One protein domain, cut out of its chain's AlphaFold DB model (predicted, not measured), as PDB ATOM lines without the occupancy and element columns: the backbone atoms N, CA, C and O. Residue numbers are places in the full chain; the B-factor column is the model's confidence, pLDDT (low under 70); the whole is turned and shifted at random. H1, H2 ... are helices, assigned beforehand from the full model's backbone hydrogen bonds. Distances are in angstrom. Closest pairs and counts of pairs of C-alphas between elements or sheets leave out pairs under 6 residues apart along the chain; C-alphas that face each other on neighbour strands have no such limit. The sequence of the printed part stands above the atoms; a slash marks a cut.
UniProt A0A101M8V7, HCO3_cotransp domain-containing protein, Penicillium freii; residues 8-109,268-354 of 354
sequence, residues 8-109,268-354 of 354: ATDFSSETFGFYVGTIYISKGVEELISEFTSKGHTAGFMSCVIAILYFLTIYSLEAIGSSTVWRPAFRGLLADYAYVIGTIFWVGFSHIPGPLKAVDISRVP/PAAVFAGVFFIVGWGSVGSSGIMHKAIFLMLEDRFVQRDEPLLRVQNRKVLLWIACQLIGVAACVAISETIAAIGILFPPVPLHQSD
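This is residues 8 to 109 and 268 to 354 of the 354 residues of the protein "HCO3_cotransp domain-containing protein" of Penicillium freii (UniProt A0A101M8V7). Look for a loose, flat slab of helices: the long helix H1 and H5 run side by side through its middle, with H2 and H4 on one side and H8 slanting past the first part of H1 on the other. H2 folds back from the far end of H1, H3 sits at the end of H2, H6 and H7 lie toward the opposite end of the slab, and residues 345 to 354 stick out as a tail. The printed part has 189 residues with nine named helices, H1 to H9 in order, and no named strand, and its class is all helix. The whole is loose, with a radius of gyration of the C-alphas of 20.4 A and spans of 61 by 51 by 28 A.

Find C-alpha 10 at (-18.269, 27.640, 8.708); from there H1, residues 10 to 39, runs 43.6 A to C-alpha 39 at (-49.808, 33.999, 38.179). H2, residues 41 to 66, spans 37.5 A. H3 is residues 72 to 80, and H4, residues 82 to 94, spans 18.0 A. Beyond the cut, H5, residues 270 to 285, spans 22.3 A. H6 is residues 288 to 297 and H7 residues 308 to 311. H8, residues 314 to 335, spans 31.2 A, and H9, residues 338 to 344, ends at C-alpha 344 at (-28.896, 42.705, 25.608).

Begin with H1, one of two hubs beside H2, each touching four helices. H1, H2, H4 and H5 form an up and down bundle, each running against the one before it. H1 touches H5 at a shallow tilt of 22 degrees; their closest C-alphas, of Gly 21 and Gly 280, are 4.0 A apart. H1 and H2 are a helical hairpin at 34 degrees, shallow but only just short of steep, and H1 touches H2 with residues 32 to 37 alone, closest at C-alphas 36 and 44, 4.2 A. H2 touches H5 at a steep tilt of 44 degrees, closest at C-alphas 51 and 274, 4.2 A. H2 also touches H4, closest at C-alphas 58 and 82, 5.4 A, and forms a hairpin with H3, closest at C-alphas 62 and 79, 4.7 A. On H1's residues 11 to 23, look for H8, touching at a steep tilt of 46 degrees, closest at C-alphas 19 and 328, 5.4 A. H6 touches H8, closest at C-alphas 289 and 321, 6.4 A. H7 touches no helix, and H9 is close to H8 but not clearly touching. In H1 to H6, H8 and H9 every O i to N i+4 pair is within hydrogen-bond range; H7 is too short for one.

The two farthest C-alphas, of Arg 305 and Asp 354, are 67.6 A apart. Residues 110 to 267 are not printed, and C-alphas 109 and 268 are 10.0 A apart across this cut. Of the links printed whole, none is long. Confidence is under 70 at residue 8, residues 97 to 104, 302, 304 to 306 and 338 to 354.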
ATOM      1  N   ALA A   8     -15.117  35.023   8.367       65.94
ATOM      2  CA  ALA A   8     -16.203  34.237   8.937       65.94
ATOM      3  C   ALA A   8     -16.245  32.874   8.233       65.94
ATOM      4  O   ALA A   8     -16.676  32.751   7.089       65.94
ATOM      5  N   THR A   9     -15.726  31.857   8.915       78.44
ATOM      6  CA  THR A   9     -15.709  30.475   8.424       78.44
ATOM      7  C   THR A   9     -16.945  29.716   8.897       78.44
ATOM      8  O   THR A   9     -17.624  30.138   9.839       78.44
ATOM      9  N   ASP A  10     -17.196  28.552   8.293       75.12
ATOM     10  CA  ASP A  10     -18.269  27.640   8.708       75.12
ATOM     11  C   ASP A  10     -18.168  27.293  10.205       75.12
ATOM     12  O   ASP A  10     -19.185  27.192  10.885       75.12
ATOM     13  N   PHE A  11     -16.947  27.228  10.759       82.56
ATOM     14  CA  PHE A  11     -16.718  27.044  12.195       82.56
ATOM     15  C   PHE A  11     -17.418  28.113  13.037       82.56
ATOM     16  O   PHE A  11     -18.162  27.780  13.962       82.56
ATOM     17  N   SER A  12     -17.187  29.389  12.725       81.12
ATOM     18  CA  SER A  12     -17.751  30.507  13.483       81.12
ATOM     19  C   SER A  12     -19.264  30.599  13.290       81.12
ATOM     20  O   SER A  12     -19.979  30.846  14.256       81.12
ATOM     21  N   SER A  13     -19.758  30.352  12.072       76.75
ATOM     22  CA  SER A  13     -21.194  30.393  11.771       76.75
ATOM     23  C   SER A  13     -21.971  29.277  12.477       76.75
ATOM     24  O   SER A  13     -23.016  29.544  13.066       76.75
ATOM     25  N   GLU A  14     -21.468  28.036  12.457       82.12
ATOM     26  CA  GLU A  14     -22.087  26.904  13.162       82.12
ATOM     27  C   GLU A  14     -22.093  27.126  14.683       82.12
ATOM     28  O   GLU A  14     -23.108  26.903  15.340       82.12
ATOM     29  N   THR A  15     -20.968  27.597  15.236       85.88
ATOM     30  CA  THR A  15     -20.820  27.886  16.673       85.88
ATOM     31  C   THR A  15     -21.795  28.977  17.110       85.88
ATOM     32  O   THR A  15     -22.460  28.840  18.135       85.88
ATOM     33  N   PHE A  16     -21.930  30.038  16.313       83.00
ATOM     34  CA  PHE A  16     -22.857  31.126  16.599       83.00
ATOM     35  C   PHE A  16     -24.324  30.689  16.517       83.00
ATOM     36  O   PHE A  16     -25.088  30.981  17.433       83.00
ATOM     37  N   GLY A  17     -24.717  29.941  15.480       81.25
ATOM     38  CA  GLY A  17     -26.080  29.409  15.361       81.25
ATOM     39  C   GLY A  17     -26.461  28.494  16.533       81.25
ATOM     40  O   GLY A  17     -27.557  28.606  17.085       81.25
ATOM     41  N   PHE A  18     -25.531  27.648  16.983       87.38
ATOM     42  CA  PHE A  18     -25.734  26.795  18.156       87.38
ATOM     43  C   PHE A  18     -25.837  27.608  19.460       87.38
ATOM     44  O   PHE A  18     -26.705  27.337  20.292       87.38
ATOM     45  N   TYR A  19     -24.989  28.630  19.628       87.75
ATOM     46  CA  TYR A  19     -25.054  29.567  20.754       87.75
ATOM     47  C   TYR A  19     -26.408  30.284  20.814       87.75
ATOM     48  O   TYR A  19     -27.084  30.225  21.839       87.75
ATOM     49  N   VAL A  20     -26.840  30.887  19.704       83.25
ATOM     50  CA  VAL A  20     -28.136  31.567  19.614       83.25
ATOM     51  C   VAL A  20     -29.261  30.587  19.943       83.25
ATOM     52  O   VAL A  20     -30.079  30.882  20.808       83.25
ATOM     53  N   GLY A  21     -29.263  29.389  19.349       87.12
ATOM     54  CA  GLY A  21     -30.268  28.364  19.640       87.12
ATOM     55  C   GLY A  21     -30.339  27.984  21.124       87.12
ATOM     56  O   GLY A  21     -31.431  27.874  21.677       87.12
ATOM     57  N   THR A  22     -29.186  27.874  21.792       88.81
ATOM     58  CA  THR A  22     -29.110  27.604  23.238       88.81
ATOM     59  C   THR A  22     -29.731  28.736  24.057       88.81
ATOM     60  O   THR A  22     -30.535  28.467  24.947       88.81
ATOM     61  N   ILE A  23     -29.432  29.999  23.726       87.94
ATOM     62  CA  ILE A  23     -30.028  31.165  24.398       87.94
ATOM     63  C   ILE A  23     -31.549  31.197  24.213       87.94
ATOM     64  O   ILE A  23     -32.269  31.441  25.175       87.94
ATOM     65  N   TYR A  24     -32.058  30.903  23.012       87.38
ATOM     66  CA  TYR A  24     -33.503  30.842  22.765       87.38
ATOM     67  C   TYR A  24     -34.195  29.770  23.617       87.38
ATOM     68  O   TYR A  24     -35.253  30.036  24.185       87.38
ATOM     69  N   ILE A  25     -33.587  28.587  23.770       90.06
ATOM     70  CA  ILE A  25     -34.122  27.537  24.650       90.06
ATOM     71  C   ILE A  25     -34.130  28.012  26.108       90.06
ATOM     72  O   ILE A  25     -35.165  27.904  26.765       90.06
ATOM     73  N   SER A  26     -33.024  28.580  26.605       90.06
ATOM     74  CA  SER A  26     -32.950  29.115  27.974       90.06
ATOM     75  C   SER A  26     -33.990  30.208  28.225       90.06
ATOM     76  O   SER A  26     -34.687  30.165  29.236       90.06
ATOM     77  N   LYS A  27     -34.186  31.132  27.275       86.81
ATOM     78  CA  LYS A  27     -35.206  32.187  27.372       86.81
ATOM     79  C   LYS A  27     -36.631  31.640  27.358       86.81
ATOM     80  O   LYS A  27     -37.468  32.132  28.105       86.81
ATOM     81  N   GLY A  28     -36.899  30.587  26.585       88.12
ATOM     82  CA  GLY A  28     -38.174  29.869  26.652       88.12
ATOM     83  C   GLY A  28     -38.445  29.275  28.039       88.12
ATOM     84  O   GLY A  28     -39.571  29.347  28.530       88.12
ATOM     85  N   VAL A  29     -37.415  28.735  28.704       90.00
ATOM     86  CA  VAL A  29     -37.527  28.225  30.081       90.00
ATOM     87  C   VAL A  29     -37.726  29.360  31.091       90.00
ATOM     88  O   VAL A  29     -38.595  29.245  31.955       90.00
ATOM     89  N   GLU A  30     -36.971  30.456  30.986       88.69
ATOM     90  CA  GLU A  30     -37.128  31.636  31.850       88.69
ATOM     91  C   GLU A  30     -38.541  32.228  31.771       88.69
ATOM     92  O   GLU A  30     -39.138  32.520  32.807       88.69
ATOM     93  N   GLU A  31     -39.102  32.345  30.564       85.50
ATOM     94  CA  GLU A  31     -40.464  32.845  30.353       85.50
ATOM     95  C   GLU A  31     -41.495  31.961  31.071       85.50
ATOM     96  O   GLU A  31     -42.374  32.457  31.774       85.50
ATOM     97  N   LEU A  32     -41.349  30.633  30.989       87.38
ATOM     98  CA  LEU A  32     -42.223  29.712  31.722       87.38
ATOM     99  C   LEU A  32     -42.069  29.847  33.240       87.38
ATOM    100  O   LEU A  32     -43.068  29.820  33.954       87.38
ATOM    101  N   ILE A  33     -40.847  30.013  33.753       87.75
ATOM    102  CA  ILE A  33     -40.598  30.224  35.190       87.75
ATOM    103  C   ILE A  33     -41.215  31.551  35.671       87.75
ATOM    104  O   ILE A  33     -41.780  31.614  36.771       87.75
ATOM    105  N   SER A  34     -41.155  32.597  34.845       84.56
ATOM    106  CA  SER A  34     -41.781  33.895  35.118       84.56
ATOM    107  C   SER A  34     -43.298  33.763  35.299       84.56
ATOM    108  O   SER A  34     -43.872  34.327  36.237       84.56
ATOM    109  N   GLU A  35     -43.946  32.928  34.481       81.88
ATOM    110  CA  GLU A  35     -45.380  32.631  34.584       81.88
ATOM    111  C   GLU A  35     -45.749  31.944  35.911       81.88
ATOM    112  O   GLU A  35     -46.732  32.327  36.553       81.88
ATOM    113  N   PHE A  36     -44.935  30.985  36.378       84.81
ATOM    114  CA  PHE A  36     -45.135  30.356  37.694       84.81
ATOM    115  C   PHE A  36     -45.064  31.365  38.840       84.81
ATOM    116  O   PHE A  36     -45.818  31.248  39.808       84.81
ATOM    117  N   THR A  37     -44.165  32.342  38.729       83.38
ATOM    118  CA  THR A  37     -43.938  33.355  39.767       83.38
ATOM    119  C   THR A  37     -45.033  34.423  39.766       83.38
ATOM    120  O   THR A  37     -45.454  34.872  40.828       83.38
ATOM    121  N   SER A  38     -45.537  34.802  38.588       78.44
ATOM    122  CA  SER A  38     -46.464  35.931  38.434       78.44
ATOM    123  C   SER A  38     -47.936  35.569  38.664       78.44
ATOM    124  O   SER A  38     -48.682  36.362  39.236       78.44
ATOM    125  N   LYS A  39     -48.382  34.395  38.197       77.25
ATOM    126  CA  LYS A  39     -49.808  33.999  38.179       77.25
ATOM    127  C   LYS A  39     -50.130  32.782  39.053       77.25
ATOM    128  O   LYS A  39     -51.297  32.436  39.227       77.25
ATOM    129  N   GLY A  40     -49.109  32.157  39.640       83.38
ATOM    130  CA  GLY A  40     -49.235  31.003  40.525       83.38
ATOM    131  C   GLY A  40     -49.117  29.654  39.809       83.38
ATOM    132  O   GLY A  40     -49.052  29.552  38.583       83.38
ATOM    133  N   HIS A  41     -49.083  28.578  40.599       85.38
ATOM    134  CA  HIS A  41     -48.728  27.245  40.105       85.38
ATOM    135  C   HIS A  41     -49.710  26.669  39.077       85.38
ATOM    136  O   HIS A  41     -49.280  26.035  38.118       85.38
ATOM    137  N   THR A  42     -51.016  26.890  39.240       84.75
ATOM    138  CA  THR A  42     -52.044  26.386  38.310       84.75
ATOM    139  C   THR A  42     -51.913  27.008  36.920       84.75
ATOM    140  O   THR A  42     -51.980  26.287  35.924       84.75
ATOM    141  N   ALA A  43     -51.673  28.321  36.859       81.81
ATOM    142  CA  ALA A  43     -51.415  29.047  35.622       81.81
ATOM    143  C   ALA A  43     -50.101  28.603  34.979       81.81
ATOM    144  O   ALA A  43     -50.091  28.263  33.800       81.81
ATOM    145  N   GLY A  44     -49.026  28.496  35.766       84.50
ATOM    146  CA  GLY A  44     -47.728  28.033  35.276       84.50
ATOM    147  C   GLY A  44     -47.779  26.629  34.662       84.50
ATOM    148  O   GLY A  44     -47.277  26.421  33.559       84.50
ATOM    149  N   PHE A  45     -48.456  25.665  35.303       88.31
ATOM    150  CA  PHE A  45     -48.607  24.320  34.732       88.31
ATOM    151  C   PHE A  45     -49.390  24.331  33.417       88.31
ATOM    152  O   PHE A  45     -48.996  23.651  32.469       88.31
ATOM    153  N   MET A  46     -50.464  25.117  33.329       86.44
ATOM    154  CA  MET A  46     -51.229  25.259  32.089       86.44
ATOM    155  C   MET A  46     -50.395  25.920  30.984       86.44
ATOM    156  O   MET A  46     -50.406  25.446  29.850       86.44
ATOM    157  N   SER A  47     -49.628  26.961  31.316       87.12
ATOM    158  CA  SER A  47     -48.687  27.617  30.404       87.12
ATOM    159  C   SER A  47     -47.635  26.637  29.879       87.12
ATOM    160  O   SER A  47     -47.418  26.575  28.670       87.12
ATOM    161  N   CYS A  48     -47.054  25.791  30.736       89.81
ATOM    162  CA  CYS A  48     -46.135  24.729  30.312       89.81
ATOM    163  C   CYS A  48     -46.791  23.725  29.364       89.81
ATOM    164  O   CYS A  48     -46.202  23.366  28.346       89.81
ATOM    165  N   VAL A  49     -48.007  23.272  29.680       90.44
ATOM    166  CA  VAL A  49     -48.749  22.331  28.830       90.44
ATOM    167  C   VAL A  49     -49.017  22.950  27.460       90.44
ATOM    168  O   VAL A  49     -48.745  22.309  26.449       90.44
ATOM    169  N   ILE A  50     -49.483  24.201  27.410       89.62
ATOM    170  CA  ILE A  50     -49.706  24.917  26.147       89.62
ATOM    171  C   ILE A  50     -48.392  25.062  25.375       89.62
ATOM    172  O   ILE A  50     -48.369  24.748  24.192       89.62
ATOM    173  N   ALA A  51     -47.300  25.485  26.016       91.12
ATOM    174  CA  ALA A  51     -46.017  25.702  25.348       91.12
ATOM    175  C   ALA A  51     -45.427  24.408  24.760       91.12
ATOM    176  O   ALA A  51     -45.004  24.390  23.603       91.12
ATOM    177  N   ILE A  52     -45.437  23.310  25.526       92.50
ATOM    178  CA  ILE A  52     -44.920  22.005  25.081       92.50
ATOM    179  C   ILE A  52     -45.799  21.429  23.973       92.50
ATOM    180  O   ILE A  52     -45.284  20.950  22.963       92.50
ATOM    181  N   LEU A  53     -47.124  21.472  24.133       92.88
ATOM    182  CA  LEU A  53     -48.021  20.951  23.108       92.88
ATOM    183  C   LEU A  53     -47.972  21.805  21.839       92.88
ATOM    184  O   LEU A  53     -47.968  21.232  20.756       92.88
ATOM    185  N   TYR A  54     -47.838  23.130  21.958       93.44
ATOM    186  CA  TYR A  54     -47.591  24.041  20.838       93.44
ATOM    187  C   TYR A  54     -46.325  23.649  20.068       93.44
ATOM    188  O   TYR A  54     -46.406  23.425  18.855       93.44
ATOM    189  N   PHE A  55     -45.204  23.472  20.779       92.75
ATOM    190  CA  PHE A  55     -43.946  22.975  20.215       92.75
ATOM    191  C   PHE A  55     -44.149  21.650  19.468       92.75
ATOM    192  O   PHE A  55     -43.782  21.543  18.300       92.75
ATOM    193  N   LEU A  56     -44.806  20.667  20.096       93.44
ATOM    194  CA  LEU A  56     -45.058  19.360  19.485       93.44
ATOM    195  C   LEU A  56     -45.941  19.450  18.236       93.44
ATOM    196  O   LEU A  56     -45.663  18.756  17.258       93.44
ATOM    197  N   THR A  57     -46.982  20.291  18.230       93.25
ATOM    198  CA  THR A  57     -47.822  20.483  17.036       93.25
ATOM    199  C   THR A  57     -47.027  21.034  15.864       93.25
ATOM    200  O   THR A  57     -47.136  20.486  14.770       93.25
ATOM    201  N   ILE A  58     -46.226  22.083  16.067       91.50
ATOM    202  CA  ILE A  58     -45.468  22.688  14.964       91.50
ATOM    203  C   ILE A  58     -44.367  21.747  14.499       91.50
ATOM    204  O   ILE A  58     -44.280  21.483  13.304       91.50
ATOM    205  N   TYR A  59     -43.627  21.143  15.430       90.06
ATOM    206  CA  TYR A  59     -42.614  20.145  15.098       90.06
ATOM    207  C   TYR A  59     -43.202  18.983  14.282       90.06
ATOM    208  O   TYR A  59     -42.611  18.535  13.302       90.06
ATOM    209  N   SER A  60     -44.408  18.522  14.630       90.00
ATOM    210  CA  SER A  60     -45.101  17.469  13.879       90.00
ATOM    211  C   SER A  60     -45.545  17.934  12.487       90.00
ATOM    212  O   SER A  60     -45.438  17.167  11.534       90.00
ATOM    213  N   LEU A  61     -46.037  19.170  12.344       89.50
ATOM    214  CA  LEU A  61     -46.442  19.733  11.049       89.50
ATOM    215  C   LEU A  61     -45.240  19.938  10.113       89.50
ATOM    216  O   LEU A  61     -45.315  19.581   8.937       89.50
ATOM    217  N   GLU A  62     -44.113  20.419  10.636       85.44
ATOM    218  CA  GLU A  62     -42.850  20.531   9.898       85.44
ATOM    219  C   GLU A  62     -42.302  19.142   9.510       85.44
ATOM    220  O   GLU A  62     -41.878  18.920   8.372       85.44
ATOM    221  N   ALA A  63     -42.394  18.157  10.412       84.19
ATOM    222  CA  ALA A  63     -42.021  16.773  10.122       84.19
ATOM    223  C   ALA A  63     -42.915  16.134   9.042       84.19
ATOM    224  O   ALA A  63     -42.429  15.372   8.207       84.19
ATOM    225  N   ILE A  64     -44.210  16.470   8.993       84.06
ATOM    226  CA  ILE A  64     -45.102  16.061   7.895       84.06
ATOM    227  C   ILE A  64     -44.645  16.682   6.569       84.06
ATOM    228  O   ILE A  64     -44.694  16.012   5.539       84.06
ATOM    229  N   GLY A  65     -44.143  17.919   6.596       76.19
ATOM    230  CA  GLY A  65     -43.549  18.590   5.440       76.19
ATOM    231  C   GLY A  65     -42.399  17.813   4.809       76.19
ATOM    232  O   GLY A  65     -42.343  17.700   3.585       76.19
ATOM    233  N   SER A  66     -41.514  17.235   5.623       70.88
ATOM    234  CA  SER A  66     -40.384  16.413   5.154       70.88
ATOM    235  C   SER A  66     -40.743  14.942   4.902       70.88
ATOM    236  O   SER A  66     -39.995  14.220   4.239       70.88
ATOM    237  N   SER A  67     -41.900  14.496   5.392       75.81
ATOM    238  CA  SER A  67     -42.390  13.132   5.226       75.81
ATOM    239  C   SER A  67     -42.858  12.833   3.795       75.81
ATOM    240  O   SER A  67     -43.231  13.711   3.016       75.81
ATOM    241  N   THR A  68     -42.877  11.547   3.445       71.81
ATOM    242  CA  THR A  68     -43.431  11.029   2.181       71.81
ATOM    243  C   THR A  68     -44.931  10.746   2.257       71.81
ATOM    244  O   THR A  68     -45.536  10.322   1.272       71.81
ATOM    245  N   VAL A  69     -45.544  10.965   3.422       70.50
ATOM    246  CA  VAL A  69     -46.978  10.773   3.632       70.50
ATOM    247  C   VAL A  69     -47.719  12.010   3.099       70.50
ATOM    248  O   VAL A  69     -47.343  13.134   3.417       70.50
ATOM    249  N   TRP A  70     -48.800  11.804   2.334       73.50
ATOM    250  CA  TRP A  70     -49.627  12.820   1.640       73.50
ATOM    251  C   TRP A  70     -49.071  13.371   0.314       73.50
ATOM    252  O   TRP A  70     -47.923  13.167  -0.072       73.50
ATOM    253  N   ARG A  71     -49.946  14.063  -0.437       79.75
ATOM    254  CA  ARG A  71     -49.583  14.724  -1.700       79.75
ATOM    255  C   ARG A  71     -48.580  15.860  -1.427       79.75
ATOM    256  O   ARG A  71     -48.833  16.637  -0.504       79.75
ATOM    257  N   PRO A  72     -47.534  16.043  -2.261       75.75
ATOM    258  CA  PRO A  72     -46.500  17.070  -2.067       75.75
ATOM    259  C   PRO A  72     -47.040  18.484  -1.816       75.75
ATOM    260  O   PRO A  72     -46.587  19.162  -0.903       75.75
ATOM    261  N   ALA A  73     -48.068  18.896  -2.565       77.50
ATOM    262  CA  ALA A  73     -48.680  20.215  -2.409       77.50
ATOM    263  C   ALA A  73     -49.370  20.409  -1.045       77.50
ATOM    264  O   ALA A  73     -49.325  21.494  -0.476       77.50
ATOM    265  N   PHE A  74     -50.005  19.359  -0.513       82.12
ATOM    266  CA  PHE A  74     -50.720  19.440   0.760       82.12
ATOM    267  C   PHE A  74     -49.759  19.418   1.954       82.12
ATOM    268  O   PHE A  74     -49.942  20.197   2.884       82.12
ATOM    269  N   ARG A  75     -48.704  18.588   1.911       82.25
ATOM    270  CA  ARG A  75     -47.670  18.596   2.962       82.25
ATOM    271  C   ARG A  75     -46.873  19.903   2.986       82.25
ATOM    272  O   ARG A  75     -46.586  20.389   4.070       82.25
ATOM    273  N   GLY A  76     -46.579  20.484   1.816       79.44
ATOM    274  CA  GLY A  76     -45.907  21.782   1.716       79.44
ATOM    275  C   GLY A  76     -46.732  22.885   2.373       79.44
ATOM    276  O   GLY A  76     -46.252  23.550   3.278       79.44
ATOM    277  N   LEU A  77     -48.024  22.976   2.034       84.88
ATOM    278  CA  LEU A  77     -48.925  23.957   2.646       84.88
ATOM    279  C   LEU A  77     -49.028  23.797   4.172       84.88
ATOM    280  O   LEU A  77     -49.042  24.790   4.890       84.88
ATOM    281  N   LEU A  78     -49.102  22.568   4.689       86.19
ATOM    282  CA  LEU A  78     -49.150  22.350   6.139       86.19
ATOM    283  C   LEU A  78     -47.853  22.755   6.847       86.19
ATOM    284  O   LEU A  78     -47.927  23.296   7.949       86.19
ATOM    285  N   ALA A  79     -46.698  22.508   6.229       84.12
ATOM    286  CA  ALA A  79     -45.401  22.880   6.784       84.12
ATOM    287  C   ALA A  79     -45.184  24.400   6.745       84.12
ATOM    288  O   ALA A  79     -44.867  24.994   7.773       84.12
ATOM    289  N   ASP A  80     -45.466  25.045   5.610       84.62
ATOM    290  CA  ASP A  80     -45.278  26.492   5.430       84.62
ATOM    291  C   ASP A  80     -46.172  27.316   6.377       84.62
ATOM    292  O   ASP A  80     -45.775  28.372   6.871       84.62
ATOM    293  N   TYR A  81     -47.385  26.828   6.668       88.19
ATOM    294  CA  TYR A  81     -48.342  27.491   7.564       88.19
ATOM    295  C   TYR A  81     -48.359  26.919   8.991       88.19
ATOM    296  O   TYR A  81     -49.250  27.273   9.770       88.19
ATOM    297  N   ALA A  82     -47.385  26.084   9.374       88.94
ATOM    298  CA  ALA A  82     -47.370  25.400  10.670       88.94
ATOM    299  C   ALA A  82     -47.489  26.371  11.859       88.94
ATOM    300  O   ALA A  82     -48.335  26.176  12.733       88.94
ATOM    301  N   TYR A  83     -46.721  27.466  11.850       88.75
ATOM    302  CA  TYR A  83     -46.771  28.500  12.894       88.75
ATOM    303  C   TYR A  83     -48.133  29.194  12.975       88.75
ATOM    304  O   TYR A  83     -48.649  29.425  14.070       88.75
ATOM    305  N   VAL A  84     -48.741  29.513  11.829       90.25
ATOM    306  CA  VAL A  84     -50.035  30.212  11.764       90.25
ATOM    307  C   VAL A  84     -51.153  29.300  12.261       90.25
ATOM    308  O   VAL A  84     -51.945  29.699  13.114       90.25
ATOM    309  N   ILE A  85     -51.190  28.059  11.771       90.94
ATOM    310  CA  ILE A  85     -52.176  27.049  12.167       90.94
ATOM    311  C   ILE A  85     -52.034  26.734  13.659       90.94
ATOM    312  O   ILE A  85     -53.027  26.769  14.385       90.94
ATOM    313  N   GLY A  86     -50.806  26.487  14.126       90.69
ATOM    314  CA  GLY A  86     -50.509  26.218  15.531       90.69
ATOM    315  C   GLY A  86     -50.939  27.369  16.439       90.69
ATOM    316  O   GLY A  86     -51.613  27.145  17.443       90.69
ATOM    317  N   THR A  87     -50.633  28.612  16.055       90.50
ATOM    318  CA  THR A  87     -51.020  29.805  16.823       90.50
ATOM    319  C   THR A  87     -52.534  29.945  16.906       90.50
ATOM    320  O   THR A  87     -53.071  30.067  18.003       90.50
ATOM    321  N   ILE A  88     -53.249  29.872  15.778       90.88
ATOM    322  CA  ILE A  88     -54.716  29.998  15.763       90.88
ATOM    323  C   ILE A  88     -55.366  28.889  16.599       90.88
ATOM    324  O   ILE A  88     -56.285  29.162  17.372       90.88
ATOM    325  N   PHE A  89     -54.874  27.653  16.482       91.38
ATOM    326  CA  PHE A  89     -55.396  26.513  17.230       91.38
ATOM    327  C   PHE A  89     -55.208  26.682  18.743       91.38
ATOM    328  O   PHE A  89     -56.179  26.575  19.489       91.38
ATOM    329  N   TRP A  90     -53.994  26.996  19.205       89.31
ATOM    330  CA  TRP A  90     -53.695  27.104  20.639       89.31
ATOM    331  C   TRP A  90     -54.251  28.377  21.285       89.31
ATOM    332  O   TRP A  90     -54.718  28.332  22.424       89.31
ATOM    333  N   VAL A  91     -54.298  29.494  20.551       88.00
ATOM    334  CA  VAL A  91     -54.997  30.709  20.998       88.00
ATOM    335  C   VAL A  91     -56.499  30.440  21.102       88.00
ATOM    336  O   VAL A  91     -57.107  30.761  22.123       88.00
ATOM    337  N   GLY A  92     -57.098  29.772  20.110       86.44
ATOM    338  CA  GLY A  92     -58.498  29.346  20.162       86.44
ATOM    339  C   GLY A  92     -58.781  28.402  21.335       86.44
ATOM    340  O   GLY A  92     -59.736  28.616  22.079       86.44
ATOM    341  N   PHE A  93     -57.907  27.414  21.554       85.31
ATOM    342  CA  PHE A  93     -57.993  26.461  22.662       85.31
ATOM    343  C   PHE A  93     -57.962  27.155  24.028       85.31
ATOM    344  O   PHE A  93     -58.758  26.827  24.908       85.31
ATOM    345  N   SER A  94     -57.119  28.181  24.186       82.62
ATOM    346  CA  SER A  94     -57.050  28.980  25.418       82.62
ATOM    347  C   SER A  94     -58.339  29.755  25.732       82.62
ATOM    348  O   SER A  94     -58.565  30.154  26.875       82.62
ATOM    349  N   HIS A  95     -59.206  29.956  24.732       80.94
ATOM    350  CA  HIS A  95     -60.462  30.689  24.867       80.94
ATOM    351  C   HIS A  95     -61.690  29.792  25.071       80.94
ATOM    352  O   HIS A  95     -62.790  30.315  25.280       80.94
ATOM    353  N   ILE A  96     -61.524  28.462  25.025       80.94
ATOM    354  CA  ILE A  96     -62.630  27.517  25.203       80.94
ATOM    355  C   ILE A  96     -63.220  27.691  26.616       80.94
ATOM    356  O   ILE A  96     -62.492  27.601  27.611       80.94
ATOM    357  N   PRO A  97     -64.535  27.966  26.739       61.88
ATOM    358  CA  PRO A  97     -65.179  28.158  28.033       61.88
ATOM    359  C   PRO A  97     -65.150  26.857  28.846       61.88
ATOM    360  O   PRO A  97     -65.510  25.793  28.348       61.88
ATOM    361  N   GLY A  98     -64.718  26.941  30.107       67.44
ATOM    362  CA  GLY A  98     -64.554  25.786  30.989       67.44
ATOM    363  C   GLY A  98     -63.507  26.031  32.083       67.44
ATOM    364  O   GLY A  98     -63.126  27.186  32.301       67.44
ATOM    365  N   PRO A  99     -62.998  24.970  32.744       63.78
ATOM    366  CA  PRO A  99     -61.950  25.089  33.760       63.78
ATOM    367  C   PRO A  99     -60.669  25.748  33.225       63.78
ATOM    368  O   PRO A  99     -59.929  26.331  34.003       63.78
ATOM    369  N   LEU A 100     -60.442  25.743  31.905       63.75
ATOM    370  CA  LEU A 100     -59.310  26.420  31.263       63.75
ATOM    371  C   LEU A 100     -59.368  27.948  31.395       63.75
ATOM    372  O   LEU A 100     -58.354  28.581  31.673       63.75
ATOM    373  N   LYS A 101     -60.549  28.558  31.234       64.31
ATOM    374  CA  LYS A 101     -60.705  30.018  31.356       64.31
ATOM    375  C   LYS A 101     -60.591  30.492  32.810       64.31
ATOM    376  O   LYS A 101     -60.291  31.656  33.048       64.31
ATOM    377  N   ALA A 102     -60.811  29.592  33.770       61.41
ATOM    378  CA  ALA A 102     -60.685  29.876  35.198       61.41
ATOM    379  C   ALA A 102     -59.224  29.980  35.676       61.41
ATOM    380  O   ALA A 102     -58.989  30.436  36.790       61.41
ATOM    381  N   VAL A 103     -58.252  29.573  34.852       63.41
ATOM    382  CA  VAL A 103     -56.828  29.495  35.224       63.41
ATOM    383  C   VAL A 103     -56.079  30.839  35.072       63.41
ATOM    384  O   VAL A 103     -54.912  30.911  35.425       63.41
ATOM    385  N   ASP A 104     -56.736  31.916  34.619       68.69
ATOM    386  CA  ASP A 104     -56.167  33.277  34.450       68.69
ATOM    387  C   ASP A 104     -54.727  33.306  33.891       68.69
ATOM    388  O   ASP A 104     -53.799  33.867  34.475       68.69
ATOM    389  N   ILE A 105     -54.549  32.664  32.734       71.44
ATOM    390  CA  ILE A 105     -53.272  32.615  32.015       71.44
ATOM    391  C   ILE A 105     -52.854  34.039  31.623       71.44
ATOM    392  O   ILE A 105     -53.679  34.821  31.137       71.44
ATOM    393  N   SER A 106     -51.569  34.359  31.789       74.69
ATOM    394  CA  SER A 106     -51.002  35.631  31.348       74.69
ATOM    395  C   SER A 106     -51.155  35.824  29.840       74.69
ATOM    396  O   SER A 106     -51.020  34.899  29.030       74.69
ATOM    397  N   ARG A 107     -51.463  37.057  29.453       80.94
ATOM    398  CA  ARG A 107     -51.705  37.473  28.072       80.94
ATOM    399  C   ARG A 107     -50.757  38.595  27.716       80.94
ATOM    400  O   ARG A 107     -50.246  39.281  28.598       80.94
ATOM    401  N   VAL A 108     -50.563  38.797  26.418       78.56
ATOM    402  CA  VAL A 108     -49.667  39.848  25.924       78.56
ATOM    403  C   VAL A 108     -50.100  41.204  26.475       78.56
ATOM    404  O   VAL A 108     -51.238  41.604  26.220       78.56
ATOM    405  N   PRO A 109     -49.233  41.927  27.206       74.19
ATOM    406  CA  PRO A 109     -49.581  43.238  27.723       74.19
ATOM    407  C   PRO A 109     -49.791  44.203  26.557       74.19
ATOM    408  O   PRO A 109     -48.961  44.306  25.652       74.19
ATOM    409  N   PRO A 268     -52.149  34.005  24.584       85.00
ATOM    410  CA  PRO A 268     -51.443  33.634  25.806       85.00
ATOM    411  C   PRO A 268     -49.937  33.863  25.663       85.00
ATOM    412  O   PRO A 268     -49.354  33.483  24.646       85.00
ATOM    413  N   ALA A 269     -49.295  34.395  26.705       83.69
ATOM    414  CA  ALA A 269     -47.841  34.585  26.730       83.69
ATOM    415  C   ALA A 269     -47.079  33.254  26.542       83.69
ATOM    416  O   ALA A 269     -46.076  33.190  25.834       83.69
ATOM    417  N   ALA A 270     -47.644  32.153  27.049       84.88
ATOM    418  CA  ALA A 270     -47.114  30.794  26.920       84.88
ATOM    419  C   ALA A 270     -46.846  30.333  25.472       84.88
ATOM    420  O   ALA A 270     -45.984  29.483  25.243       84.88
ATOM    421  N   VAL A 271     -47.556  30.884  24.479       88.38
ATOM    422  CA  VAL A 271     -47.317  30.556  23.063       88.38
ATOM    423  C   VAL A 271     -45.929  31.030  22.619       88.38
ATOM    424  O   VAL A 271     -45.268  30.329  21.854       88.38
ATOM    425  N   PHE A 272     -45.434  32.159  23.139       87.69
ATOM    426  CA  PHE A 272     -44.092  32.655  22.817       87.69
ATOM    427  C   PHE A 272     -42.992  31.749  23.365       87.69
ATOM    428  O   PHE A 272     -42.024  31.495  22.652       87.69
ATOM    429  N   ALA A 273     -43.169  31.178  24.561       88.56
ATOM    430  CA  ALA A 273     -42.255  30.157  25.077       88.56
ATOM    431  C   ALA A 273     -42.189  28.939  24.135       88.56
ATOM    432  O   ALA A 273     -41.106  28.450  23.819       88.56
ATOM    433  N   GLY A 274     -43.339  28.509  23.604       90.19
ATOM    434  CA  GLY A 274     -43.405  27.474  22.572       90.19
ATOM    435  C   GLY A 274     -42.655  27.854  21.287       90.19
ATOM    436  O   GLY A 274     -41.884  27.048  20.773       90.19
ATOM    437  N   VAL A 275     -42.820  29.087  20.789       89.56
ATOM    438  CA  VAL A 275     -42.064  29.604  19.626       89.56
ATOM    439  C   VAL A 275     -40.558  29.599  19.894       89.56
ATOM    440  O   VAL A 275     -39.796  29.152  19.038       89.56
ATOM    441  N   PHE A 276     -40.119  30.034  21.078       89.94
ATOM    442  CA  PHE A 276     -38.707  30.018  21.458       89.94
ATOM    443  C   PHE A 276     -38.118  28.606  21.469       89.94
ATOM    444  O   PHE A 276     -37.001  28.419  20.988       89.94
ATOM    445  N   PHE A 277     -38.873  27.601  21.920       91.25
ATOM    446  CA  PHE A 277     -38.426  26.211  21.835       91.25
ATOM    447  C   PHE A 277     -38.293  25.714  20.401       91.25
ATOM    448  O   PHE A 277     -37.316  25.036  20.105       91.25
ATOM    449  N   ILE A 278     -39.222  26.054  19.503       89.56
ATOM    450  CA  ILE A 278     -39.152  25.596  18.106       89.56
ATOM    451  C   ILE A 278     -37.962  26.241  17.400       89.56
ATOM    452  O   ILE A 278     -37.154  25.539  16.802       89.56
ATOM    453  N   VAL A 279     -37.804  27.562  17.521       86.88
ATOM    454  CA  VAL A 279     -36.686  28.294  16.904       86.88
ATOM    455  C   VAL A 279     -35.346  27.844  17.495       86.88
ATOM    456  O   VAL A 279     -34.388  27.601  16.760       86.88
ATOM    457  N   GLY A 280     -35.281  27.686  18.819       88.62
ATOM    458  CA  GLY A 280     -34.085  27.224  19.515       88.62
ATOM    459  C   GLY A 280     -33.696  25.798  19.128       88.62
ATOM    460  O   GLY A 280     -32.549  25.552  18.747       88.62
ATOM    461  N   TRP A 281     -34.657  24.868  19.147       89.56
ATOM    462  CA  TRP A 281     -34.444  23.484  18.727       89.56
ATOM    463  C   TRP A 281     -34.114  23.374  17.240       89.56
ATOM    464  O   TRP A 281     -33.218  22.619  16.887       89.56
ATOM    465  N   GLY A 282     -34.776  24.148  16.376       84.12
ATOM    466  CA  GLY A 282     -34.478  24.207  14.948       84.12
ATOM    467  C   GLY A 282     -33.020  24.585  14.699       84.12
ATOM    468  O   GLY A 282     -32.318  23.866  13.995       84.12
ATOM    469  N   SER A 283     -32.529  25.636  15.366       84.38
ATOM    470  CA  SER A 283     -31.133  26.084  15.248       84.38
ATOM    471  C   SER A 283     -30.123  25.071  15.806       84.38
ATOM    472  O   SER A 283     -29.074  24.831  15.206       84.38
ATOM    473  N   VAL A 284     -30.422  24.443  16.950       86.94
ATOM    474  CA  VAL A 284     -29.552  23.418  17.560       86.94
ATOM    475  C   VAL A 284     -29.546  22.134  16.727       86.94
ATOM    476  O   VAL A 284     -28.478  21.592  16.439       86.94
ATOM    477  N   GLY A 285     -30.717  21.665  16.304       83.94
ATOM    478  CA  GLY A 285     -30.911  20.431  15.548       83.94
ATOM    479  C   GLY A 285     -30.346  20.500  14.132       83.94
ATOM    480  O   GLY A 285     -29.725  19.540  13.680       83.94
ATOM    481  N   SER A 286     -30.476  21.643  13.452       77.12
ATOM    482  CA  SER A 286     -29.894  21.843  12.119       77.12
ATOM    483  C   SER A 286     -28.393  22.145  12.153       77.12
ATOM    484  O   SER A 286     -27.745  22.170  11.107       77.12
ATOM    485  N   SER A 287     -27.812  22.385  13.334       84.25
ATOM    486  CA  SER A 287     -26.407  22.768  13.450       84.25
ATOM    487  C   SER A 287     -25.472  21.653  12.975       84.25
ATOM    488  O   SER A 287     -25.653  20.465  13.269       84.25
ATOM    489  N   GLY A 288     -24.389  22.036  12.296       81.81
ATOM    490  CA  GLY A 288     -23.336  21.094  11.927       81.81
ATOM    491  C   GLY A 288     -22.631  20.480  13.142       81.81
ATOM    492  O   GLY A 288     -22.012  19.428  13.004       81.81
ATOM    493  N   ILE A 289     -22.720  21.098  14.325       85.75
ATOM    494  CA  ILE A 289     -22.191  20.559  15.587       85.75
ATOM    495  C   ILE A 289     -23.005  19.331  16.002       85.75
ATOM    496  O   ILE A 289     -22.429  18.274  16.256       85.75
ATOM    497  N   MET A 290     -24.337  19.450  16.000       85.88
ATOM    498  CA  MET A 290     -25.237  18.357  16.366       85.88
ATOM    499  C   MET A 290     -25.136  17.189  15.380       85.88
ATOM    500  O   MET A 290     -25.049  16.045  15.809       85.88
ATOM    501  N   HIS A 291     -25.035  17.458  14.075       85.12
ATOM    502  CA  HIS A 291     -24.832  16.410  13.066       85.12
ATOM    503  C   HIS A 291     -23.539  15.616  13.299       85.12
ATOM    504  O   HIS A 291     -23.554  14.386  13.285       85.12
ATOM    505  N   LYS A 292     -22.421  16.306  13.568       87.50
ATOM    506  CA  LYS A 292     -21.139  15.652  13.875       87.50
ATOM    507  C   LYS A 292     -21.194  14.905  15.219       87.50
ATOM    508  O   LYS A 292     -20.586  13.846  15.346       87.50
ATOM    509  N   ALA A 293     -21.926  15.420  16.210       86.06
ATOM    510  CA  ALA A 293     -22.116  14.757  17.500       86.06
ATOM    511  C   ALA A 293     -22.963  13.479  17.374       86.06
ATOM    512  O   ALA A 293     -22.561  12.435  17.884       86.06
ATOM    513  N   ILE A 294     -24.078  13.534  16.637       85.94
ATOM    514  CA  ILE A 294     -24.915  12.367  16.325       85.94
ATOM    515  C   ILE A 294     -24.107  11.335  15.537       85.94
ATOM    516  O   ILE A 294     -24.174  10.157  15.861       85.94
ATOM    517  N   PHE A 295     -23.294  11.758  14.563       83.69
ATOM    518  CA  PHE A 295     -22.412  10.860  13.809       83.69
ATOM    519  C   PHE A 295     -21.458  10.069  14.717       83.69
ATOM    520  O   PHE A 295     -21.274   8.877  14.509       83.69
ATOM    521  N   LEU A 296     -20.891  10.699  15.752       83.56
ATOM    522  CA  LEU A 296     -20.025  10.013  16.721       83.56
ATOM    523  C   LEU A 296     -20.781   9.035  17.633       83.56
ATOM    524  O   LEU A 296     -20.161   8.129  18.186       83.56
ATOM    525  N   MET A 297     -22.086   9.242  17.828       85.00
ATOM    526  CA  MET A 297     -22.956   8.360  18.613       85.00
ATOM    527  C   MET A 297     -23.640   7.283  17.762       85.00
ATOM    528  O   MET A 297     -24.215   6.348  18.317       85.00
ATOM    529  N   LEU A 298     -23.617   7.421  16.433       81.56
ATOM    530  CA  LEU A 298     -24.252   6.486  15.520       81.56
ATOM    531  C   LEU A 298     -23.472   5.169  15.491       81.56
ATOM    532  O   LEU A 298     -22.244   5.155  15.491       81.56
ATOM    533  N   GLU A 299     -24.187   4.052  15.417       78.88
ATOM    534  CA  GLU A 299     -23.556   2.752  15.203       78.88
ATOM    535  C   GLU A 299     -23.013   2.661  13.766       78.88
ATOM    536  O   GLU A 299     -23.717   2.993  12.807       78.88
ATOM    537  N   ASP A 300     -21.784   2.149  13.613       71.56
ATOM    538  CA  ASP A 300     -21.058   2.062  12.334       71.56
ATOM    539  C   ASP A 300     -21.867   1.375  11.216       71.56
ATOM    540  O   ASP A 300     -21.693   1.663  10.033       71.56
ATOM    541  N   ARG A 301     -22.801   0.487  11.581       70.38
ATOM    542  CA  ARG A 301     -23.674  -0.238  10.647       70.38
ATOM    543  C   ARG A 301     -24.670   0.660   9.903       70.38
ATOM    544  O   ARG A 301     -25.066   0.317   8.791       70.38
ATOM    545  N   PHE A 302     -25.097   1.772  10.501       69.75
ATOM    546  CA  PHE A 302     -26.099   2.675   9.917       69.75
ATOM    547  C   PHE A 302     -25.481   3.875   9.193       69.75
ATOM    548  O   PHE A 302     -26.201   4.655   8.563       69.75
ATOM    549  N   VAL A 303     -24.156   4.015   9.242       72.38
ATOM    550  CA  VAL A 303     -23.438   5.087   8.556       72.38
ATOM    551  C   VAL A 303     -23.379   4.791   7.056       72.38
ATOM    552  O   VAL A 303     -22.986   3.709   6.618       72.38
ATOM    553  N   GLN A 304     -23.778   5.765   6.237       69.06
ATOM    554  CA  GLN A 304     -23.710   5.628   4.783       69.06
ATOM    555  C   GLN A 304     -22.251   5.656   4.317       69.06
ATOM    556  O   GLN A 304     -21.468   6.494   4.759       69.06
ATOM    557  N   ARG A 305     -21.894   4.778   3.369       61.38
ATOM    558  CA  ARG A 305     -20.524   4.684   2.824       61.38
ATOM    559  C   ARG A 305     -20.052   5.965   2.118       61.38
ATOM    560  O   ARG A 305     -18.851   6.193   2.025       61.38
ATOM    561  N   ASP A 306     -20.988   6.803   1.677       67.50
ATOM    562  CA  ASP A 306     -20.728   8.077   0.994       67.50
ATOM    563  C   ASP A 306     -20.473   9.256   1.956       67.50
ATOM    564  O   ASP A 306     -20.173  10.362   1.500       67.50
ATOM    565  N   GLU A 307     -20.600   9.056   3.273       74.62
ATOM    566  CA  GLU A 307     -20.517  10.147   4.246       74.62
ATOM    567  C   GLU A 307     -19.085  10.722   4.308       74.62
ATOM    568  O   GLU A 307     -18.133  10.002   4.629       74.62
ATOM    569  N   PRO A 308     -18.878  12.029   4.045       71.69
ATOM    570  CA  PRO A 308     -17.538  12.618   3.969       71.69
ATOM    571  C   PRO A 308     -16.780  12.574   5.304       71.69
ATOM    572  O   PRO A 308     -15.547  12.595   5.307       71.69
ATOM    573  N   LEU A 309     -17.499  12.475   6.430       75.94
ATOM    574  CA  LEU A 309     -16.935  12.389   7.779       75.94
ATOM    575  C   LEU A 309     -16.150  11.089   8.019       75.94
ATOM    576  O   LEU A 309     -15.208  11.104   8.809       75.94
ATOM    577  N   LEU A 310     -16.432  10.012   7.270       75.12
ATOM    578  CA  LEU A 310     -15.674   8.752   7.332       75.12
ATOM    579  C   LEU A 310     -14.216   8.897   6.868       75.12
ATOM    580  O   LEU A 310     -13.371   8.064   7.194       75.12
ATOM    581  N   ARG A 311     -13.886   9.955   6.116       79.06
ATOM    582  CA  ARG A 311     -12.508  10.219   5.663       79.06
ATOM    583  C   ARG A 311     -11.597  10.705   6.792       79.06
ATOM    584  O   ARG A 311     -10.381  10.759   6.615       79.06
ATOM    585  N   VAL A 312     -12.167  11.101   7.929       81.50
ATOM    586  CA  VAL A 312     -11.452  11.746   9.032       81.50
ATOM    587  C   VAL A 312     -11.503  10.856  10.272       81.50
ATOM    588  O   VAL A 312     -12.498  10.208  10.560       81.50
ATOM    589  N   GLN A 313     -10.415  10.827  11.045       82.69
ATOM    590  CA  GLN A 313     -10.370  10.078  12.304       82.69
ATOM    591  C   GLN A 313     -11.355  10.657  13.336       82.69
ATOM    592  O   GLN A 313     -11.286  11.852  13.640       82.69
ATOM    593  N   ASN A 314     -12.158   9.799  13.977       83.75
ATOM    594  CA  ASN A 314     -13.163  10.182  14.987       83.75
ATOM    595  C   ASN A 314     -12.591  11.052  16.119       83.75
ATOM    596  O   ASN A 314     -13.246  11.979  16.587       83.75
ATOM    597  N   ARG A 315     -11.330  10.828  16.520       85.62
ATOM    598  CA  ARG A 315     -10.652  11.657  17.535       85.62
ATOM    599  C   ARG A 315     -10.513  13.123  17.117       85.62
ATOM    600  O   ARG A 315     -10.656  14.004  17.956       85.62
ATOM    601  N   LYS A 316     -10.237  13.393  15.838       87.38
ATOM    602  CA  LYS A 316     -10.113  14.766  15.324       87.38
ATOM    603  C   LYS A 316     -11.475  15.448  15.258       87.38
ATOM    604  O   LYS A 316     -11.569  16.620  15.597       87.38
ATOM    605  N   VAL A 317     -12.516  14.699  14.892       86.38
ATOM    606  CA  VAL A 317     -13.904  15.182  14.912       86.38
ATOM    607  C   VAL A 317     -14.328  15.528  16.343       86.38
ATOM    608  O   VAL A 317     -14.841  16.617  16.576       86.38
ATOM    609  N   LEU A 318     -14.022  14.669  17.321       89.00
ATOM    610  CA  LEU A 318     -14.313  14.932  18.732       89.00
ATOM    611  C   LEU A 318     -13.584  16.179  19.255       89.00
ATOM    612  O   LEU A 318     -14.208  17.028  19.882       89.00
ATOM    613  N   LEU A 319     -12.279  16.315  18.982       89.81
ATOM    614  CA  LEU A 319     -11.504  17.494  19.390       89.81
ATOM    615  C   LEU A 319     -12.038  18.782  18.751       89.81
ATOM    616  O   LEU A 319     -12.078  19.823  19.405       89.81
ATOM    617  N   TRP A 320     -12.472  18.707  17.493       89.62
ATOM    618  CA  TRP A 320     -13.079  19.831  16.789       89.62
ATOM    619  C   TRP A 320     -14.388  20.277  17.444       89.62
ATOM    620  O   TRP A 320     -14.537  21.453  17.773       89.62
ATOM    621  N   ILE A 321     -15.299  19.335  17.707       91.00
ATOM    622  CA  ILE A 321     -16.566  19.613  18.398       91.00
ATOM    623  C   ILE A 321     -16.303  20.147  19.807       91.00
ATOM    624  O   ILE A 321     -16.932  21.117  20.216       91.00
ATOM    625  N   ALA A 322     -15.352  19.567  20.544       91.00
ATOM    626  CA  ALA A 322     -15.000  20.033  21.883       91.00
ATOM    627  C   ALA A 322     -14.531  21.495  21.866       91.00
ATOM    628  O   ALA A 322     -14.943  22.283  22.712       91.00
ATOM    629  N   CYS A 323     -13.727  21.884  20.872       92.00
ATOM    630  CA  CYS A 323     -13.310  23.272  20.690       92.00
ATOM    631  C   CYS A 323     -14.507  24.205  20.419       92.00
ATOM    632  O   CYS A 323     -14.610  25.258  21.049       92.00
ATOM    633  N   GLN A 324     -15.444  23.796  19.550       91.06
ATOM    634  CA  GLN A 324     -16.678  24.552  19.284       91.06
ATOM    635  C   GLN A 324     -17.532  24.704  20.551       91.06
ATOM    636  O   GLN A 324     -17.951  25.811  20.881       91.06
ATOM    637  N   LEU A 325     -17.740  23.616  21.299       90.94
ATOM    638  CA  LEU A 325     -18.543  23.613  22.523       90.94
ATOM    639  C   LEU A 325     -17.930  24.467  23.633       90.94
ATOM    640  O   LEU A 325     -18.670  25.138  24.343       90.94
ATOM    641  N   ILE A 326     -16.600  24.496  23.765       93.06
ATOM    642  CA  ILE A 326     -15.920  25.406  24.700       93.06
ATOM    643  C   ILE A 326     -16.193  26.864  24.313       93.06
ATOM    644  O   ILE A 326     -16.492  27.677  25.186       93.06
ATOM    645  N   GLY A 327     -16.140  27.189  23.017       89.06
ATOM    646  CA  GLY A 327     -16.486  28.518  22.513       89.06
ATOM    647  C   GLY A 327     -17.930  28.907  22.837       89.06
ATOM    648  O   GLY A 327     -18.163  29.970  23.406       89.06
ATOM    649  N   VAL A 328     -18.890  28.017  22.558       89.31
ATOM    650  CA  VAL A 328     -20.304  28.225  22.916       89.31
ATOM    651  C   VAL A 328     -20.462  28.412  24.421       89.31
ATOM    652  O   VAL A 328     -21.098  29.371  24.846       89.31
ATOM    653  N   ALA A 329     -19.890  27.521  25.231       89.50
ATOM    654  CA  ALA A 329     -20.028  27.558  26.682       89.50
ATOM    655  C   ALA A 329     -19.460  28.855  27.270       89.50
ATOM    656  O   ALA A 329     -20.083  29.447  28.147       89.50
ATOM    657  N   ALA A 330     -18.323  29.332  26.754       89.69
ATOM    658  CA  ALA A 330     -17.766  30.623  27.135       89.69
ATOM    659  C   ALA A 330     -18.716  31.776  26.767       89.69
ATOM    660  O   ALA A 330     -18.983  32.632  27.605       89.69
ATOM    661  N   CYS A 331     -19.277  31.782  25.552       86.19
ATOM    662  CA  CYS A 331     -20.247  32.795  25.131       86.19
ATOM    663  C   CYS A 331     -21.528  32.776  25.977       86.19
ATOM    664  O   CYS A 331     -21.995  33.838  26.385       86.19
ATOM    665  N   VAL A 332     -22.075  31.597  26.290       85.81
ATOM    666  CA  VAL A 332     -23.246  31.460  27.173       85.81
ATOM    667  C   VAL A 332     -22.909  31.954  28.578       85.81
ATOM    668  O   VAL A 332     -23.625  32.796  29.104       85.81
ATOM    669  N   ALA A 333     -21.782  31.531  29.158       85.94
ATOM    670  CA  ALA A 333     -21.366  31.972  30.490       85.94
ATOM    671  C   ALA A 333     -21.186  33.496  30.581       85.94
ATOM    672  O   ALA A 333     -21.536  34.099  31.591       85.94
ATOM    673  N   ILE A 334     -20.669  34.128  29.521       84.19
ATOM    674  CA  ILE A 334     -20.570  35.589  29.435       84.19
ATOM    675  C   ILE A 334     -21.965  36.221  29.334       84.19
ATOM    676  O   ILE A 334     -22.220  37.240  29.970       84.19
ATOM    677  N   SER A 335     -22.873  35.626  28.566       77.12
ATOM    678  CA  SER A 335     -24.212  36.182  28.315       77.12
ATOM    679  C   SER A 335     -25.127  36.117  29.534       77.12
ATOM    680  O   SER A 335     -25.932  37.019  29.740       77.12
ATOM    681  N   GLU A 336     -24.940  35.111  30.385       73.06
ATOM    682  CA  GLU A 336     -25.628  34.977  31.675       73.06
ATOM    683  C   GLU A 336     -25.045  35.896  32.768       73.06
ATOM    684  O   GLU A 336     -25.513  35.906  33.908       73.06
ATOM    685  N   THR A 337     -24.018  36.702  32.464       77.56
ATOM    686  CA  THR A 337     -23.529  37.697  33.426       77.56
ATOM    687  C   THR A 337     -24.488  38.885  33.519       77.56
ATOM    688  O   THR A 337     -24.979  39.403  32.518       77.56
ATOM    689  N   ILE A 338     -24.706  39.374  34.743       53.62
ATOM    690  CA  ILE A 338     -25.644  40.464  35.081       53.62
ATOM    691  C   ILE A 338     -25.441  41.714  34.197       53.62
ATOM    692  O   ILE A 338     -26.403  42.397  33.846       53.62
ATOM    693  N   ALA A 339     -24.198  41.998  33.790       47.19
ATOM    694  CA  ALA A 339     -23.866  43.123  32.915       47.19
ATOM    695  C   ALA A 339     -24.275  42.903  31.444       47.19
ATOM    696  O   ALA A 339     -24.665  43.859  30.776       47.19
ATOM    697  N   ALA A 340     -24.211  41.669  30.939       47.50
ATOM    698  CA  ALA A 340     -24.644  41.328  29.585       47.50
ATOM    699  C   ALA A 340     -26.175  41.315  29.473       47.50
ATOM    700  O   ALA A 340     -26.713  41.828  28.493       47.50
ATOM    701  N   ILE A 341     -26.874  40.838  30.513       46.50
ATOM    702  CA  ILE A 341     -28.343  40.873  30.597       46.50
ATOM    703  C   ILE A 341     -28.846  42.316  30.458       46.50
ATOM    704  O   ILE A 341     -29.708  42.567  29.625       46.50
ATOM    705  N   GLY A 342     -28.245  43.282  31.166       38.34
ATOM    706  CA  GLY A 342     -28.650  44.694  31.097       38.34
ATOM    707  C   GLY A 342     -28.360  45.413  29.769       38.34
ATOM    708  O   GLY A 342     -28.982  46.439  29.497       38.34
ATOM    709  N   ILE A 343     -27.438  44.899  28.942       42.66
ATOM    710  CA  ILE A 343     -27.100  45.461  27.618       42.66
ATOM    711  C   ILE A 343     -27.915  44.789  26.504       42.66
ATOM    712  O   ILE A 343     -28.308  45.458  25.551       42.66
ATOM    713  N   LEU A 344     -28.173  43.482  26.616       37.31
ATOM    714  CA  LEU A 344     -28.896  42.705  25.608       37.31
ATOM    715  C   LEU A 344     -30.419  42.846  25.752       37.31
ATOM    716  O   LEU A 344     -31.130  42.845  24.751       37.31
ATOM    717  N   PHE A 345     -30.915  43.005  26.981       37.50
ATOM    718  CA  PHE A 345     -32.330  43.193  27.279       37.50
ATOM    719  C   PHE A 345     -32.482  44.179  28.443       37.50
ATOM    720  O   PHE A 345     -32.214  43.813  29.589       37.50
ATOM    721  N   PRO A 346     -32.916  45.435  28.208       33.12
ATOM    722  CA  PRO A 346     -33.252  46.307  29.324       33.12
ATOM    723  C   PRO A 346     -34.316  45.588  30.164       33.12
ATOM    724  O   PRO A 346     -35.314  45.139  29.589       33.12
ATOM    725  N   PRO A 347     -34.111  45.423  31.485       31.44
ATOM    726  CA  PRO A 347     -35.092  44.766  32.330       31.44
ATOM    727  C   PRO A 347     -36.412  45.501  32.138       31.44
ATOM    728  O   PRO A 347     -36.501  46.710  32.370       31.44
ATOM    729  N   VAL A 348     -37.431  44.778  31.664       33.47
ATOM    730  CA  VAL A 348     -38.810  45.249  31.773       33.47
ATOM    731  C   VAL A 348     -38.969  45.628  33.243       33.47
ATOM    732  O   VAL A 348     -38.649  44.794  34.093       33.47
ATOM    733  N   PRO A 349     -39.354  46.873  33.569       29.89
ATOM    734  CA  PRO A 349     -39.518  47.272  34.952       29.89
ATOM    735  C   PRO A 349     -40.636  46.417  35.547       29.89
ATOM    736  O   PRO A 349     -41.821  46.709  35.388       29.89
ATOM    737  N   LEU A 350     -40.244  45.332  36.219       30.66
ATOM    738  CA  LEU A 350     -41.038  44.736  37.275       30.66
ATOM    739  C   LEU A 350     -41.356  45.892  38.214       30.66
ATOM    740  O   LEU A 350     -40.459  46.641  38.606       30.66
ATOM    741  N   HIS A 351     -42.651  46.093  38.433       31.23
ATOM    742  CA  HIS A 351     -43.196  47.140  39.273       31.23
ATOM    743  C   HIS A 351     -42.285  47.435  40.467       31.23
ATOM    744  O   HIS A 351     -41.983  46.553  41.268       31.23
ATOM    745  N   GLN A 352     -41.914  48.709  40.606       32.06
ATOM    746  CA  GLN A 352     -41.834  49.290  41.936       32.06
ATOM    747  C   GLN A 352     -43.207  49.078  42.578       32.06
ATOM    748  O   GLN A 352     -44.181  49.735  42.212       32.06
ATOM    749  N   SER A 353     -43.285  48.112  43.480       32.75
ATOM    750  CA  SER A 353     -44.261  48.115  44.557       32.75
ATOM    751  C   SER A 353     -43.468  48.113  45.856       32.75
ATOM    752  O   SER A 353     -42.822  47.113  46.174       32.75
ATOM    753  N   ASP A 354     -43.571  49.269  46.509       32.62
ATOM    754  CA  ASP A 354     -43.163  49.675  47.861       32.62
ATOM    755  C   ASP A 354     -41.700  50.089  48.096       32.62
ATOM    756  O   ASP A 354     -40.789  49.231  48.159       32.62
TER     757      ASP A 354